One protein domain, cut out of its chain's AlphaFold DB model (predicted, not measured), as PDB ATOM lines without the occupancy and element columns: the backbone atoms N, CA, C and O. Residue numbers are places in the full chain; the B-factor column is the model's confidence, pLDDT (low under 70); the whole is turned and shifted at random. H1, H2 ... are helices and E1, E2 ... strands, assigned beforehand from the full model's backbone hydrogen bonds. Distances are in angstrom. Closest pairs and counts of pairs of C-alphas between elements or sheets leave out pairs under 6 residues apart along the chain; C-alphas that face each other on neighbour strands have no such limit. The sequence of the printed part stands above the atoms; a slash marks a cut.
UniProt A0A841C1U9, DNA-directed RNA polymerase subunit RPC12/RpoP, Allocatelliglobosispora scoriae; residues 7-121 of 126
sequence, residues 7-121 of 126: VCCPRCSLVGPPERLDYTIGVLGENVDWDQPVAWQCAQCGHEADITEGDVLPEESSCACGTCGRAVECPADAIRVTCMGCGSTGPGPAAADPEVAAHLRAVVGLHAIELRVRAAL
ATOM      1  N   VAL A   7     148.050 142.039 180.207       91.62
ATOM      2  CA  VAL A   7     148.368 143.372 180.732       91.62
ATOM      3  C   VAL A   7     147.178 143.870 181.541       91.62
ATOM      4  O   VAL A   7     146.025 143.594 181.189       91.62
ATOM      5  N   CYS A   8     147.444 144.609 182.619       91.69
ATOM      6  CA  CYS A   8     146.410 145.333 183.353       91.69
ATOM      7  C   CYS A   8     146.149 146.688 182.687       91.69
ATOM      8  O   CYS A   8     147.032 147.539 182.605       91.69
ATOM      9  N   CYS A   9     144.922 146.916 182.218       89.69
ATOM     10  CA  CYS A   9     144.563 148.192 181.616       89.69
ATOM     11  C   CYS A   9     144.585 149.322 182.661       89.69
ATOM     12  O   CYS A   9     143.777 149.282 183.592       89.69
ATOM     13  N   PRO A  10     145.355 150.409 182.468       88.44
ATOM     14  CA  PRO A  10     145.395 151.509 183.434       88.44
ATOM     15  C   PRO A  10     144.074 152.294 183.516       88.44
ATOM     16  O   PRO A  10     143.841 153.019 184.478       88.44
ATOM     17  N   ARG A  11     143.192 152.164 182.512       88.06
ATOM     18  CA  ARG A  11     141.930 152.916 182.428       88.06
ATOM     19  C   ARG A  11     140.716 152.178 182.988       88.06
ATOM     20  O   ARG A  11     139.835 152.815 183.553       88.06
ATOM     21  N   CYS A  12     140.622 150.868 182.769       85.25
ATOM     22  CA  CYS A  12     139.461 150.069 183.182       85.25
ATOM     23  C   CYS A  12     139.819 148.874 184.070       85.25
ATOM     24  O   CYS A  12     138.937 148.085 184.397       85.25
ATOM     25  N   SER A  13     141.101 148.728 184.420       86.62
ATOM     26  CA  SER A  13     141.636 147.675 185.291       86.62
ATOM     27  C   SER A  13     141.363 146.246 184.809       86.62
ATOM     28  O   SER A  13     141.524 145.294 185.565       86.62
ATOM     29  N   LEU A  14     140.978 146.076 183.538       86.69
ATOM     30  CA  LEU A  14     140.874 144.762 182.918       86.69
ATOM     31  C   LEU A  14     142.258 144.117 182.869       86.69
ATOM     32  O   LEU A  14     143.157 144.659 182.227       86.69
ATOM     33  N   VAL A  15     142.374 142.922 183.441       90.94
ATOM     34  CA  VAL A  15     143.491 142.008 183.198       90.94
ATOM     35  C   VAL A  15     143.070 140.998 182.136       90.94
ATOM     36  O   VAL A  15     142.127 140.222 182.326       90.94
ATOM     37  N   GLY A  16     143.741 141.022 180.990       90.31
ATOM     38  CA  GLY A  16     143.387 140.159 179.872       90.31
ATOM     39  C   GLY A  16     144.313 140.311 178.668       90.31
ATOM     40  O   GLY A  16     145.216 141.153 178.679       90.31
ATOM     41  N   PRO A  17     144.080 139.504 177.621       89.88
ATOM     42  CA  PRO A  17     144.786 139.639 176.361       89.88
ATOM     43  C   PRO A  17     144.423 140.963 175.663       89.88
ATOM     44  O   PRO A  17     143.304 141.467 175.830       89.88
ATOM     45  N   PRO A  18     145.340 141.519 174.853       89.94
ATOM     46  CA  PRO A  18     145.050 142.670 174.006       89.94
ATOM     47  C   PRO A  18     143.995 142.361 172.944       89.94
ATOM     48  O   PRO A  18     143.962 141.259 172.392       89.94
ATOM     49  N   GLU A  19     143.236 143.383 172.554       89.12
ATOM     50  CA  GLU A  19     142.491 143.374 171.288       89.12
ATOM     51  C   GLU A  19     143.497 143.397 170.132       89.12
ATOM     52  O   GLU A  19     143.639 142.459 169.338       89.12
ATOM     53  N   ARG A  20     144.322 144.445 170.133       88.56
ATOM     54  CA  ARG A  20     145.378 144.694 169.162       88.56
ATOM     55  C   ARG A  20     146.731 144.759 169.855       88.56
ATOM     56  O   ARG A  20     146.854 145.280 170.958       88.56
ATOM     57  N   LEU A  21     147.719 144.160 169.204       89.75
ATOM     58  CA  LEU A  21     149.100 144.103 169.652       89.75
ATOM     59  C   LEU A  21     149.966 144.201 168.402       89.75
ATOM     60  O   LEU A  21     149.982 143.247 167.618       89.75
ATOM     61  N   ASP A  22     150.633 145.331 168.223       90.62
ATOM     62  CA  ASP A  22     151.610 145.531 167.158       90.62
ATOM     63  C   ASP A  22     153.002 145.507 167.782       90.62
ATOM     64  O   ASP A  22     153.295 146.256 168.711       90.62
ATOM     65  N   TYR A  23     153.839 144.601 167.296       90.19
ATOM     66  CA  TYR A  23     155.159 144.355 167.854       90.19
ATOM     67  C   TYR A  23     156.113 143.894 166.762       90.19
ATOM     68  O   TYR A  23     155.701 143.331 165.741       90.19
ATOM     69  N   THR A  24     157.400 144.104 167.008       88.94
ATOM     70  CA  THR A  24     158.465 143.534 166.186       88.94
ATOM     71  C   THR A  24     158.865 142.178 166.759       88.94
ATOM     72  O   THR A  24     158.858 141.977 167.972       88.94
ATOM     73  N   ILE A  25     159.178 141.219 165.887       85.56
ATOM     74  CA  ILE A  25     159.718 139.921 166.301       85.56
ATOM     75  C   ILE A  25     161.237 140.063 166.404       85.56
ATOM     76  O   ILE A  25     161.873 140.522 165.453       85.56
ATOM     77  N   GLY A  26     161.808 139.658 167.539       81.25
ATOM     78  CA  GLY A  26     163.246 139.734 167.787       81.25
ATOM     79  C   GLY A  26     164.067 138.854 166.841       81.25
ATOM     80  O   GLY A  26     163.550 137.972 166.156       81.25
ATOM     81  N   VAL A  27     165.386 139.060 166.836       70.62
ATOM     82  CA  VAL A  27     166.339 138.471 165.867       70.62
ATOM     83  C   VAL A  27     166.337 136.932 165.848       70.62
ATOM     84  O   VAL A  27     166.674 136.322 164.837       70.62
ATOM     85  N   LEU A  28     165.928 136.298 166.950       71.50
ATOM     86  CA  LEU A  28     165.797 134.841 167.061       71.50
ATOM     87  C   LEU A  28     164.458 134.298 166.531       71.50
ATOM     88  O   LEU A  28     164.278 133.089 166.473       71.50
ATOM     89  N   GLY A  29     163.526 135.160 166.116       61.47
ATOM     90  CA  GLY A  29     162.289 134.774 165.431       61.47
ATOM     91  C   GLY A  29     161.164 134.247 166.328       61.47
ATOM     92  O   GLY A  29     160.087 133.939 165.819       61.47
ATOM     93  N   GLU A  30     161.388 134.142 167.637       67.81
ATOM     94  CA  GLU A  30     160.477 133.434 168.549       67.81
ATOM     95  C   GLU A  30     159.773 134.355 169.555       67.81
ATOM     96  O   GLU A  30     158.672 134.036 169.998       67.81
ATOM     97  N   ASN A  31     160.353 135.522 169.857       81.12
ATOM     98  CA  ASN A  31     159.903 136.400 170.939       81.12
ATOM     99  C   ASN A  31     159.645 137.834 170.470       81.12
ATOM    100  O   ASN A  31     160.130 138.265 169.420       81.12
ATOM    101  N   VAL A  32     158.876 138.566 171.276       85.50
ATOM    102  CA  VAL A  32     158.698 140.015 171.137       85.50
ATOM    103  C   VAL A  32     160.052 140.702 171.292       85.50
ATOM    104  O   VAL A  32     160.805 140.387 172.210       85.50
ATOM    105  N   ASP A  33     160.356 141.620 170.381       89.56
ATOM    106  CA  ASP A  33     161.469 142.547 170.535       89.56
ATOM    107  C   ASP A  33     161.047 143.693 171.459       89.56
ATOM    108  O   ASP A  33     160.371 144.631 171.034       89.56
ATOM    109  N   TRP A  34     161.416 143.584 172.733       88.69
ATOM    110  CA  TRP A  34     161.112 144.587 173.754       88.69
ATOM    111  C   TRP A  34     161.978 145.849 173.655       88.69
ATOM    112  O   TRP A  34     161.668 146.838 174.318       88.69
ATOM    113  N   ASP A  35     163.019 145.849 172.814       88.81
ATOM    114  CA  ASP A  35     163.797 147.055 172.513       88.81
ATOM    115  C   ASP A  35     163.063 147.972 171.513       88.81
ATOM    116  O   ASP A  35     163.484 149.108 171.271       88.81
ATOM    117  N   GLN A  36     161.958 147.499 170.924       87.44
ATOM    118  CA  GLN A  36     161.074 148.269 170.050       87.44
ATOM    119  C   GLN A  36     159.750 148.601 170.755       87.44
ATOM    120  O   GLN A  36     159.295 147.841 171.608       87.44
ATOM    121  N   PRO A  37     159.075 149.705 170.375       86.81
ATOM    122  CA  PRO A  37     157.745 150.011 170.889       86.81
ATOM    123  C   PRO A  37     156.754 148.877 170.603       86.81
ATOM    124  O   PRO A  37     156.621 148.430 169.459       86.81
ATOM    125  N   VAL A  38     156.038 148.447 171.640       91.88
ATOM    126  CA  VAL A  38     154.952 147.471 171.534       91.88
ATOM    127  C   VAL A  38     153.636 148.199 171.765       91.88
ATOM    128  O   VAL A  38     153.300 148.541 172.898       91.88
ATOM    129  N   ALA A  39     152.882 148.421 170.691       93.12
ATOM    130  CA  ALA A  39     151.585 149.076 170.780       93.12
ATOM    131  C   ALA A  39     150.523 148.064 171.212       93.12
ATOM    132  O   ALA A  39     150.349 147.004 170.602       93.12
ATOM    133  N   TRP A  40     149.786 148.407 172.260       93.69
ATOM    134  CA  TRP A  40     148.779 147.571 172.895       93.69
ATOM    135  C   TRP A  40     147.434 148.296 172.943       93.69
ATOM    136  O   TRP A  40     147.364 149.490 173.232       93.69
ATOM    137  N   GLN A  41     146.347 147.564 172.692       93.88
ATOM    138  CA  GLN A  41     144.982 148.075 172.802       93.88
ATOM    139  C   GLN A  41     144.131 147.197 173.725       93.88
ATOM    140  O   GLN A  41     144.036 145.977 173.554       93.88
ATOM    141  N   CYS A  42     143.444 147.833 174.674       90.00
ATOM    142  CA  CYS A  42     142.542 147.168 175.608       90.00
ATOM    143  C   CYS A  42     141.286 146.602 174.920       90.00
ATOM    144  O   CYS A  42     140.487 147.360 174.374       90.00
ATOM    145  N   ALA A  43     141.019 145.304 175.102       86.62
ATOM    146  CA  ALA A  43     139.831 144.607 174.581       86.62
ATOM    147  C   ALA A  43     138.487 144.946 175.249       86.62
ATOM    148  O   ALA A  43     137.459 144.363 174.901       86.62
ATOM    149  N   GLN A  44     138.471 145.855 176.229       85.75
ATOM    150  CA  GLN A  44     137.232 146.302 176.876       85.75
ATOM    151  C   GLN A  44     136.935 147.779 176.653       85.75
ATOM    152  O   GLN A  44     135.804 148.118 176.324       85.75
ATOM    153  N   CYS A  45     137.917 148.665 176.839       86.38
ATOM    154  CA  CYS A  45     137.696 150.109 176.707       86.38
ATOM    155  C   CYS A  45     138.344 150.735 175.466       86.38
ATOM    156  O   CYS A  45     138.201 151.939 175.266       86.38
ATOM    157  N   GLY A  46     139.082 149.957 174.664       90.62
ATOM    158  CA  GLY A  46     139.772 150.446 173.467       90.62
ATOM    159  C   GLY A  46     140.933 151.402 173.747       90.62
ATOM    160  O   GLY A  46     141.435 152.026 172.822       90.62
ATOM    161  N   HIS A  47     141.353 151.561 175.007       91.75
ATOM    162  CA  HIS A  47     142.504 152.396 175.337       91.75
ATOM    163  C   HIS A  47     143.774 151.830 174.702       91.75
ATOM    164  O   HIS A  47     144.067 150.647 174.876       91.75
ATOM    165  N   GLU A  48     144.497 152.692 173.996       95.00
ATOM    166  CA  GLU A  48     145.781 152.399 173.370       95.00
ATOM    167  C   GLU A  48     146.918 152.930 174.242       95.00
ATOM    168  O   GLU A  48     146.826 154.042 174.773       95.00
ATOM    169  N   ALA A  49     147.968 152.129 174.388       92.25
ATOM    170  CA  ALA A  49     149.192 152.488 175.089       92.25
ATOM    171  C   ALA A  49     150.378 151.718 174.500       92.25
ATOM    172  O   ALA A  49     150.199 150.632 173.946       92.25
ATOM    173  N   ASP A  50     151.580 152.258 174.674       93.56
ATOM    174  CA  ASP A  50     152.808 151.494 174.476       93.56
ATOM    175  C   ASP A  50     153.136 150.755 175.775       93.56
ATOM    176  O   ASP A  50     153.069 151.343 176.857       93.56
ATOM    177  N   ILE A  51     153.457 149.468 175.665       92.25
ATOM    178  CA  ILE A  51     153.801 148.608 176.803       92.25
ATOM    179  C   ILE A  51     155.243 148.119 176.698       92.25
ATOM    180  O   ILE A  51     155.822 148.031 175.613       92.25
ATOM    181  N   THR A  52     155.809 147.766 177.841       91.38
ATOM    182  CA  THR A  52     157.137 147.171 177.994       91.38
ATOM    183  C   THR A  52     157.026 145.753 178.551       91.38
ATOM    184  O   THR A  52     155.954 145.326 178.980       91.38
ATOM    185  N   GLU A  53     158.142 145.020 178.594       90.88
ATOM    186  CA  GLU A  53     158.181 143.682 179.202       90.88
ATOM    187  C   GLU A  53     157.694 143.699 180.663       90.88
ATOM    188  O   GLU A  53     157.001 142.782 181.096       90.88
ATOM    189  N   GLY A  54     157.986 144.773 181.406       89.50
ATOM    190  CA  GLY A  54     157.576 144.924 182.805       89.50
ATOM    191  C   GLY A  54     156.070 145.109 183.017       89.50
ATOM    192  O   GLY A  54     155.595 144.936 184.137       89.50
ATOM    193  N   ASP A  55     155.318 145.435 181.962       91.06
ATOM    194  CA  ASP A  55     153.856 145.560 182.012       91.06
ATOM    195  C   ASP A  55     153.146 144.211 181.792       91.06
ATOM    196  O   ASP A  55     151.930 144.100 181.996       91.06
ATOM    197  N   VAL A  56     153.889 143.181 181.368       91.31
ATOM    198  CA  VAL A  56     153.369 141.832 181.132       91.31
ATOM    199  C   VAL A  56     153.265 141.078 182.451       91.31
ATOM    200  O   VAL A  56     154.233 140.927 183.195       91.31
ATOM    201  N   LEU A  57     152.074 140.557 182.728       91.19
ATOM    202  CA  LEU A  57     151.794 139.805 183.944       91.19
ATOM    203  C   LEU A  57     152.188 138.324 183.803       91.19
ATOM    204  O   LEU A  57     151.958 137.734 182.742       91.19
ATOM    205  N   PRO A  58     152.720 137.701 184.872       89.38
ATOM    206  CA  PRO A  58     153.121 136.298 184.861       89.38
ATOM    207  C   PRO A  58     151.921 135.338 184.829       89.38
ATOM    208  O   PRO A  58     150.838 135.615 185.347       89.38
ATOM    209  N   GLU A  59     152.131 134.159 184.245       90.25
ATOM    210  CA  GLU A  59     151.132 133.091 184.142       90.25
ATOM    211  C   GLU A  59     151.130 132.208 185.402       90.25
ATOM    212  O   GLU A  59     151.663 131.103 185.427       90.25
ATOM    213  N   GLU A  60     150.553 132.715 186.489       89.88
ATOM    214  CA  GLU A  60     150.585 132.054 187.808       89.88
ATOM    215  C   GLU A  60     149.441 131.052 188.045       89.88
ATOM    216  O   GLU A  60     149.379 130.393 189.084       89.88
ATOM    217  N   SER A  61     148.501 130.946 187.106       88.31
ATOM    218  CA  SER A  61     147.295 130.131 187.220       88.31
ATOM    219  C   SER A  61     146.964 129.420 185.908       88.31
ATOM    220  O   SER A  61     147.571 129.641 184.860       88.31
ATOM    221  N   SER A  62     145.968 128.536 185.956       89.31
ATOM    222  CA  SER A  62     145.434 127.889 184.762       89.31
ATOM    223  C   SER A  62     143.922 127.705 184.841       89.31
ATOM    224  O   SER A  62     143.352 127.465 185.906       89.31
ATOM    225  N   CYS A  63     143.260 127.792 183.689       88.62
ATOM    226  CA  CYS A  63     141.842 127.473 183.548       88.62
ATOM    227  C   CYS A  63     141.592 126.601 182.315       88.62
ATOM    228  O   CYS A  63     142.345 126.640 181.343       88.62
ATOM    229  N   ALA A  64     140.515 125.817 182.328       88.31
ATOM    230  CA  ALA A  64     140.121 125.033 181.164       88.31
ATOM    231  C   ALA A  64     139.393 125.911 180.135       88.31
ATOM    232  O   ALA A  64     138.459 126.642 180.465       88.31
ATOM    233  N   CYS A  65     139.770 125.795 178.863       88.88
ATOM    234  CA  CYS A  65     139.036 126.410 177.767       88.88
ATOM    235  C   CYS A  65     137.615 125.835 177.694       88.88
ATOM    236  O   CYS A  65     137.440 124.638 177.471       88.88
ATOM    237  N   GLY A  66     136.596 126.693 177.784       83.81
ATOM    238  CA  GLY A  66     135.192 126.274 177.687       83.81
ATOM    239  C   GLY A  66     134.786 125.675 176.331       83.81
ATOM    240  O   GLY A  66     133.757 125.013 176.252       83.81
ATOM    241  N   THR A  67     135.585 125.883 175.277       86.56
ATOM    242  CA  THR A  67     135.308 125.375 173.921       86.56
ATOM    243  C   THR A  67     135.965 124.020 173.663       86.56
ATOM    244  O   THR A  67     135.301 123.088 173.225       86.56
ATOM    245  N   CYS A  68     137.277 123.902 173.899       90.50
ATOM    246  CA  CYS A  68     138.051 122.704 173.546       90.50
ATOM    247  C   CYS A  68     138.569 121.905 174.753       90.50
ATOM    248  O   CYS A  68     139.210 120.874 174.568       90.50
ATOM    249  N   GLY A  69     138.345 122.382 175.981       88.31
ATOM    250  CA  GLY A  69     138.781 121.728 177.219       88.31
ATOM    251  C   GLY A  69     140.280 121.819 177.520       88.31
ATOM    252  O   GLY A  69     140.710 121.385 178.584       88.31
ATOM    253  N   ARG A  70     141.094 122.384 176.618       90.75
ATOM    254  CA  ARG A  70     142.540 122.541 176.825       90.75
ATOM    255  C   ARG A  70     142.827 123.494 177.988       90.75
ATOM    256  O   ARG A  70     142.166 124.524 178.106       90.75
ATOM    257  N   ALA A  71     143.830 123.171 178.803       90.50
ATOM    258  CA  ALA A  71     144.341 124.079 179.824       90.50
ATOM    259  C   ALA A  71     144.944 125.338 179.180       90.50
ATOM    260  O   ALA A  71     145.648 125.254 178.171       90.50
ATOM    261  N   VAL A  72     144.630 126.495 179.753       90.75
ATOM    262  CA  VAL A  72     145.139 127.808 179.361       90.75
ATOM    263  C   VAL A  72     145.856 128.393 180.566       90.75
ATOM    264  O   VAL A  72     145.224 128.611 181.600       90.75
ATOM    265  N   GLU A  73     147.160 128.609 180.426       91.56
ATOM    266  CA  GLU A  73     147.986 129.309 181.409       91.56
ATOM    267  C   GLU A  73     147.662 130.812 181.351       91.56
ATOM    268  O   GLU A  73     147.385 131.382 180.284       91.56
ATOM    269  N   CYS A  74     147.516 131.426 182.524       90.50
ATOM    270  CA  CYS A  74     147.067 132.810 182.659       90.50
ATOM    271  C   CYS A  74     147.381 133.378 184.052       90.50
ATOM    272  O   CYS A  74     147.540 132.615 185.005       90.50
ATOM    273  N   PRO A  75     147.425 134.710 184.210       90.50
ATOM    274  CA  PRO A  75     147.463 135.332 185.527       90.50
ATOM    275  C   PRO A  75     146.256 134.926 186.376       90.50
ATOM    276  O   PRO A  75     145.145 134.775 185.859       90.50
ATOM    277  N   ALA A  76     146.445 134.817 187.693       87.75
ATOM    278  CA  ALA A  76     145.349 134.534 188.623       87.75
ATOM    279  C   ALA A  76     144.228 135.586 188.534       87.75
ATOM    280  O   ALA A  76     143.048 135.241 188.597       87.75
ATOM    281  N   ASP A  77     144.602 136.841 188.283       87.31
ATOM    282  CA  ASP A  77     143.680 137.971 188.176       87.31
ATOM    283  C   ASP A  77     143.073 138.143 186.771       87.31
ATOM    284  O   ASP A  77     142.349 139.105 186.516       87.31
ATOM    285  N   ALA A  78     143.338 137.224 185.833       89.75
ATOM    286  CA  ALA A  78     142.827 137.340 184.474       89.75
ATOM    287  C   ALA A  78     141.296 137.235 184.432       89.75
ATOM    288  O   ALA A  78     140.689 136.231 184.809       89.75
ATOM    289  N   ILE A  79     140.666 138.283 183.903       88.12
ATOM    290  CA  ILE A  79     139.219 138.365 183.682       88.12
ATOM    291  C   ILE A  79     138.857 137.739 182.331       88.12
ATOM    292  O   ILE A  79     137.795 137.129 182.177       88.12
ATOM    293  N   ARG A  80     139.748 137.855 181.341       88.00
ATOM    294  CA  ARG A  80     139.625 137.225 180.021       88.00
ATOM    295  C   ARG A  80     140.877 136.427 179.694       88.00
ATOM    296  O   ARG A  80     141.980 136.852 180.021       88.00
ATOM    297  N   VAL A  81     140.700 135.321 178.981       90.38
ATOM    298  CA  VAL A  81     141.782 134.459 178.488       90.38
ATOM    299  C   VAL A  81     141.534 134.077 177.032       90.38
ATOM    300  O   VAL A  81     140.384 133.883 176.632       90.38
ATOM    301  N   THR A  82     142.600 133.936 176.245       88.81
ATOM    302  CA  THR A  82     142.532 133.445 174.859       88.81
ATOM    303  C   THR A  82     143.141 132.054 174.789       88.81
ATOM    304  O   THR A  82     144.293 131.854 175.155       88.81
ATOM    305  N   CYS A  83     142.386 131.071 174.297       89.12
ATOM    306  CA  CYS A  83     142.918 129.725 174.124       89.12
ATOM    307  C   CYS A  83     143.814 129.649 172.883       89.12
ATOM    308  O   CYS A  83     143.320 129.736 171.761       89.12
ATOM    309  N   MET A  84     145.104 129.363 173.058       86.00
ATOM    310  CA  MET A  84     146.044 129.179 171.940       86.00
ATOM    311  C   MET A  84     145.790 127.911 171.105       86.00
ATOM    312  O   MET A  84     146.317 127.780 170.005       86.00
ATOM    313  N   GLY A  85     144.977 126.974 171.608       85.44
ATOM    314  CA  GLY A  85     144.605 125.758 170.881       85.44
ATOM    315  C   GLY A  85     143.504 125.977 169.842       85.44
ATOM    316  O   GLY A  85     143.627 125.508 168.716       85.44
ATOM    317  N   CYS A  86     142.426 126.675 170.215       87.81
ATOM    318  CA  CYS A  86     141.259 126.881 169.344       87.81
ATOM    319  C   CYS A  86     140.955 128.352 169.023       87.81
ATOM    320  O   CYS A  86     139.978 128.631 168.335       87.81
ATOM    321  N   GLY A  87     141.746 129.296 169.536       85.44
ATOM    322  CA  GLY A  87     141.617 130.735 169.290       85.44
ATOM    323  C   GLY A  87     140.451 131.426 170.004       85.44
ATOM    324  O   GLY A  87     140.278 132.628 169.841       85.44
ATOM    325  N   SER A  88     139.634 130.707 170.781       85.94
ATOM    326  CA  SER A  88     138.466 131.304 171.439       85.94
ATOM    327  C   SER A  88     138.856 132.102 172.680       85.94
ATOM    328  O   SER A  88     139.581 131.584 173.537       85.94
ATOM    329  N   THR A  89     138.285 133.296 172.820       86.06
ATOM    330  CA  THR A  89     138.382 134.124 174.028       86.06
ATOM    331  C   THR A  89     137.224 133.824 174.974       86.06
ATOM    332  O   THR A  89     136.071 133.737 174.549       86.06
ATOM    333  N   GLY A  90     137.518 133.667 176.262       85.12
ATOM    334  CA  GLY A  90     136.532 133.343 177.292       85.12
ATOM    335  C   GLY A  90     136.852 133.969 178.651       85.12
ATOM    336  O   GLY A  90     137.835 134.704 178.770       85.12
ATOM    337  N   PRO A  91     136.012 133.710 179.669       85.31
ATOM    338  CA  PRO A  91     136.247 134.178 181.032       85.31
ATOM    339  C   PRO A  91     137.482 133.499 181.640       85.31
ATOM    340  O   PRO A  91     137.674 132.295 181.468       85.31
ATOM    341  N   GLY A  92     138.303 134.282 182.337       87.12
ATOM    342  CA  GLY A  92     139.453 133.802 183.105       87.12
ATOM    343  C   GLY A  92     139.123 133.514 184.577       87.12
ATOM    344  O   GLY A  92     137.965 133.646 184.985       87.12
ATOM    345  N   PRO A  93     140.126 133.128 185.388       84.12
ATOM    346  CA  PRO A  93     139.934 132.730 186.785       84.12
ATOM    347  C   PRO A  93     139.291 133.815 187.662       84.12
ATOM    348  O   PRO A  93     138.475 133.497 188.527       84.12
ATOM    349  N   ALA A  94     139.597 135.092 187.410       84.25
ATOM    350  CA  ALA A  94     139.074 136.217 188.187       84.25
ATOM    351  C   ALA A  94     137.681 136.683 187.749       84.25
ATOM    352  O   ALA A  94     137.056 137.498 188.425       84.25
ATOM    353  N   ALA A  95     137.131 136.128 186.666       76.31
ATOM    354  CA  ALA A  95     135.742 136.368 186.282       76.31
ATOM    355  C   ALA A  95     134.736 135.655 187.213       76.31
ATOM    356  O   ALA A  95     133.580 135.505 186.842       76.31
ATOM    357  N   ALA A  96     135.154 135.188 188.396       59.47
ATOM    358  CA  ALA A  96     134.357 134.396 189.333       59.47
ATOM    359  C   ALA A  96     133.155 135.143 189.938       59.47
ATOM    360  O   ALA A  96     132.251 134.493 190.464       59.47
ATOM    361  N   ASP A  97     133.104 136.474 189.836       62.41
ATOM    362  CA  ASP A  97     131.865 137.201 190.100       62.41
ATOM    363  C   ASP A  97     130.832 136.818 189.020       62.41
ATOM    364  O   ASP A  97     131.043 137.098 187.835       62.41
ATOM    365  N   PRO A  98     129.714 136.162 189.383       56.38
ATOM    366  CA  PRO A  98     128.723 135.700 188.418       56.38
ATOM    367  C   PRO A  98     128.105 136.839 187.597       56.38
ATOM    368  O   PRO A  98     127.671 136.584 186.471       56.38
ATOM    369  N   GLU A  99     128.091 138.073 188.108       59.41
ATOM    370  CA  GLU A  99     127.631 139.259 187.387       59.41
ATOM    371  C   GLU A  99     128.656 139.694 186.331       59.41
ATOM    372  O   GLU A  99     128.301 139.882 185.165       59.41
ATOM    373  N   VAL A 100     129.944 139.723 186.686       59.12
ATOM    374  CA  VAL A 100     131.047 139.981 185.743       59.12
ATOM    375  C   VAL A 100     131.131 138.868 184.691       59.12
ATOM    376  O   VAL A 100     131.227 139.149 183.495       59.12
ATOM    377  N   ALA A 101     130.990 137.603 185.094       58.81
ATOM    378  CA  ALA A 101     130.926 136.449 184.198       58.81
ATOM    379  C   ALA A 101     129.725 136.510 183.247       58.81
ATOM    380  O   ALA A 101     129.818 136.094 182.089       58.81
ATOM    381  N   ALA A 102     128.560 136.948 183.731       56.59
ATOM    382  CA  ALA A 102     127.357 137.095 182.917       56.59
ATOM    383  C   ALA A 102     127.506 138.250 181.923       56.59
ATOM    384  O   ALA A 102     127.217 138.070 180.738       56.59
ATOM    385  N   HIS A 103     128.030 139.391 182.372       61.84
ATOM    386  CA  HIS A 103     128.291 140.545 181.520       61.84
ATOM    387  C   HIS A 103     129.308 140.215 180.420       61.84
ATOM    388  O   HIS A 103     129.059 140.472 179.243       61.84
ATOM    389  N   LEU A 104     130.413 139.549 180.764       61.62
ATOM    390  CA  LEU A 104     131.420 139.110 179.796       61.62
ATOM    391  C   LEU A 104     130.857 138.119 178.777       61.62
ATOM    392  O   LEU A 104     131.112 138.269 177.583       61.62
ATOM    393  N   ARG A 105     130.054 137.139 179.215       62.88
ATOM    394  CA  ARG A 105     129.373 136.210 178.300       62.88
ATOM    395  C   ARG A 105     128.415 136.936 177.355       62.88
ATOM    396  O   ARG A 105     128.369 136.585 176.179       62.88
ATOM    397  N   ALA A 106     127.696 137.949 177.837       69.12
ATOM    398  CA  ALA A 106     126.806 138.756 177.006       69.12
ATOM    399  C   ALA A 106     127.581 139.567 175.954       69.12
ATOM    400  O   ALA A 106     127.225 139.525 174.779       69.12
ATOM    401  N   VAL A 107     128.672 140.236 176.344       69.12
ATOM    402  CA  VAL A 107     129.515 141.030 175.429       69.12
ATOM    403  C   VAL A 107     130.191 140.147 174.376       69.12
ATOM    404  O   VAL A 107     130.132 140.456 173.188       69.12
ATOM    405  N   VAL A 108     130.785 139.016 174.778       67.62
ATOM    406  CA  VAL A 108     131.410 138.064 173.839       67.62
ATOM    407  C   VAL A 108     130.365 137.450 172.902       67.62
ATOM    408  O   VAL A 108     130.615 137.311 171.705       67.62
ATOM    409  N   GLY A 109     129.176 137.123 173.418       65.50
ATOM    410  CA  GLY A 109     128.058 136.635 172.612       65.50
ATOM    411  C   GLY A 109     127.592 137.656 171.571       65.50
ATOM    412  O   GLY A 109     127.369 137.285 170.419       65.50
ATOM    413  N   LEU A 110     127.506 138.937 171.944       69.75
ATOM    414  CA  LEU A 110     127.146 140.014 171.022       69.75
ATOM    415  C   LEU A 110     128.189 140.158 169.908       69.75
ATOM    416  O   LEU A 110     127.831 140.172 168.735       69.75
ATOM    417  N   HIS A 111     129.473 140.159 170.268       67.38
ATOM    418  CA  HIS A 111     130.561 140.269 169.300       67.38
ATOM    419  C   HIS A 111     130.593 139.082 168.320       67.38
ATOM    420  O   HIS A 111     130.770 139.256 167.115       67.38
ATOM    421  N   ALA A 112     130.330 137.862 168.799       65.25
ATOM    422  CA  ALA A 112     130.207 136.690 167.931       65.25
ATOM    423  C   ALA A 112     129.019 136.799 166.955       65.25
ATOM    424  O   ALA A 112     129.109 136.338 165.813       65.25
ATOM    425  N   ILE A 113     127.908 137.410 167.378       71.31
ATOM    426  CA  ILE A 113     126.760 137.688 166.506       71.31
ATOM    427  C   ILE A 113     127.115 138.771 165.484       71.31
ATOM    428  O   ILE A 113     126.847 138.574 164.302       71.31
ATOM    429  N   GLU A 114     127.765 139.864 165.891       71.75
ATOM    430  CA  GLU A 114     128.223 140.929 164.987       71.75
ATOM    431  C   GLU A 114     129.153 140.396 163.899       71.75
ATOM    432  O   GLU A 114     128.955 140.696 162.721       71.75
ATOM    433  N   LEU A 115     130.123 139.550 164.259       70.00
ATOM    434  CA  LEU A 115     131.027 138.919 163.296       70.00
ATOM    435  C   LEU A 115     130.270 138.037 162.297       70.00
ATOM    436  O   LEU A 115     130.560 138.070 161.102       70.00
ATOM    437  N   ARG A 116     129.263 137.285 162.756       72.81
ATOM    438  CA  ARG A 116     128.414 136.460 161.880       72.81
ATOM    439  C   ARG A 116     127.526 137.303 160.976       72.81
ATOM    440  O   ARG A 116     127.369 136.953 159.813       72.81
ATOM    441  N   VAL A 117     126.962 138.396 161.485       75.81
ATOM    442  CA  VAL A 117     126.170 139.342 160.688       75.81
ATOM    443  C   VAL A 117     127.056 139.991 159.633       75.81
ATOM    444  O   VAL A 117     126.701 139.978 158.461       75.81
ATOM    445  N   ARG A 118     128.244 140.474 160.007       70.38
ATOM    446  CA  ARG A 118     129.202 141.075 159.073       70.38
ATOM    447  C   ARG A 118     129.662 140.093 157.997       70.38
ATOM    448  O   ARG A 118     129.765 140.487 156.847       70.38
ATOM    449  N   ALA A 119     129.898 138.830 158.351       71.00
ATOM    450  CA  ALA A 119     130.249 137.785 157.389       71.00
ATOM    451  C   ALA A 119     129.069 137.357 156.493       71.00
ATOM    452  O   ALA A 119     129.289 136.823 155.409       71.00
ATOM    453  N   ALA A 120     127.828 137.554 156.949       73.81
ATOM    454  CA  ALA A 120     126.615 137.235 156.199       73.81
ATOM    455  C   ALA A 120     126.114 138.399 155.328       73.81
ATOM    456  O   ALA A 120     125.290 138.178 154.439       73.81
ATOM    457  N   LEU A 121     126.582 139.625 155.577       72.38
ATOM    458  CA  LEU A 121     126.305 140.766 154.718       72.38
ATOM    459  C   LEU A 121     127.183 140.662 153.461       72.38
ATOM    460  O   LEU A 121     128.406 140.594 153.588       72.38
TER     461      LEU A 121
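Overview. This is residues 7 to 121 of the 126 residues of the protein "DNA-directed RNA polymerase subunit RPC12/RpoP" of Allocatelliglobosispora scoriae (UniProt A0A841C1U9). Two small strand lobes make the body: a three-stranded sheet, E1 to E3, and beyond it two strand hairpins, E4 with E5 and E6 with E7. The long helix H2 packs on E7 with its residues 100 to 108, on the side away from the sheet E1 to E3, and residues 109 to 121, of which 109 to 120 belong to H2, stick out as a free arm. The printed part has 115 residues, with seven named strands and then two named helices in the order E1 E2 E3 E4 E5 E6 E7 H1 H2; its class is mixed, helices and strands, with under half of the residues in named elements. The sheets, in the orders E1 - E2 - E3, E4 - E5 and E6 - E7, are antiparallel. The whole is compact, with a radius of gyration of the C-alphas of 15.0 A, and spans 39 by 38 by 29 A.

Arrangement. Look first at E1, residues 18 to 22, E2, residues 38 to 42, and E3, residues 48 to 51: they form a meander, each strand the antiparallel neighbour of the one before. Between E1 and E2 you will find N 19 and O 41 at 2.9 A, and between E2 and E3 N 40 and O 49 at 2.8 A. Next come the hairpin of E4, residues 61 to 64, and E5, residues 71 to 74, with N 72 and O 63 at 2.8 A, and the hairpin of E6, residues 80 to 82, and E7, residues 89 to 91, with N 81 and O 90 at 2.9 A. The closest C-alphas of E5 and E6 are those of Cys 74 and Val 81, 6.9 A. E1 is apart from E4, E5, E6 and E7. H1, residues 93 to 96, has its closest C-alpha to E4 at Pro 93, 6.5 A from that of Cys 63. H2, residues 98 to 120, comes closest to E7 at the C-alphas of Ala 101 and Pro 91, 6.6 A. H1 and H2 are close but not clearly touching, with the C-alphas of Ala 95 and Ala 101 5.2 A apart. In H2 every O i to N i+4 pair is within hydrogen-bond range; H1 is too short for such a pair, and its one O i to N i+3 pair is not within range.

Along the chain. Find C-alpha 18 at (145.050, 142.670, 174.006), where E1 begins; it is 9.9 A long, E2 13.1 A and E3 9.5 A. E4 runs 10.7 A, E5 9.6 A, E6 7.0 A, E7 7.3 A and H1 6.4 A. From C-alpha 98 at (128.723, 135.700, 188.418) H2 runs 32.3 A to C-alpha 120 at (126.615, 137.235, 156.199).

Size, cuts and confidence. The C-alphas farthest apart are those of Val 27 and Glu 99, 44.3 A. The printed part has no cut. The link from E1 to E2, 15 residues, is long. Look for pLDDT under 70 at residues 29 to 30 and 96 to 112; the mean of the printed part is 82.9.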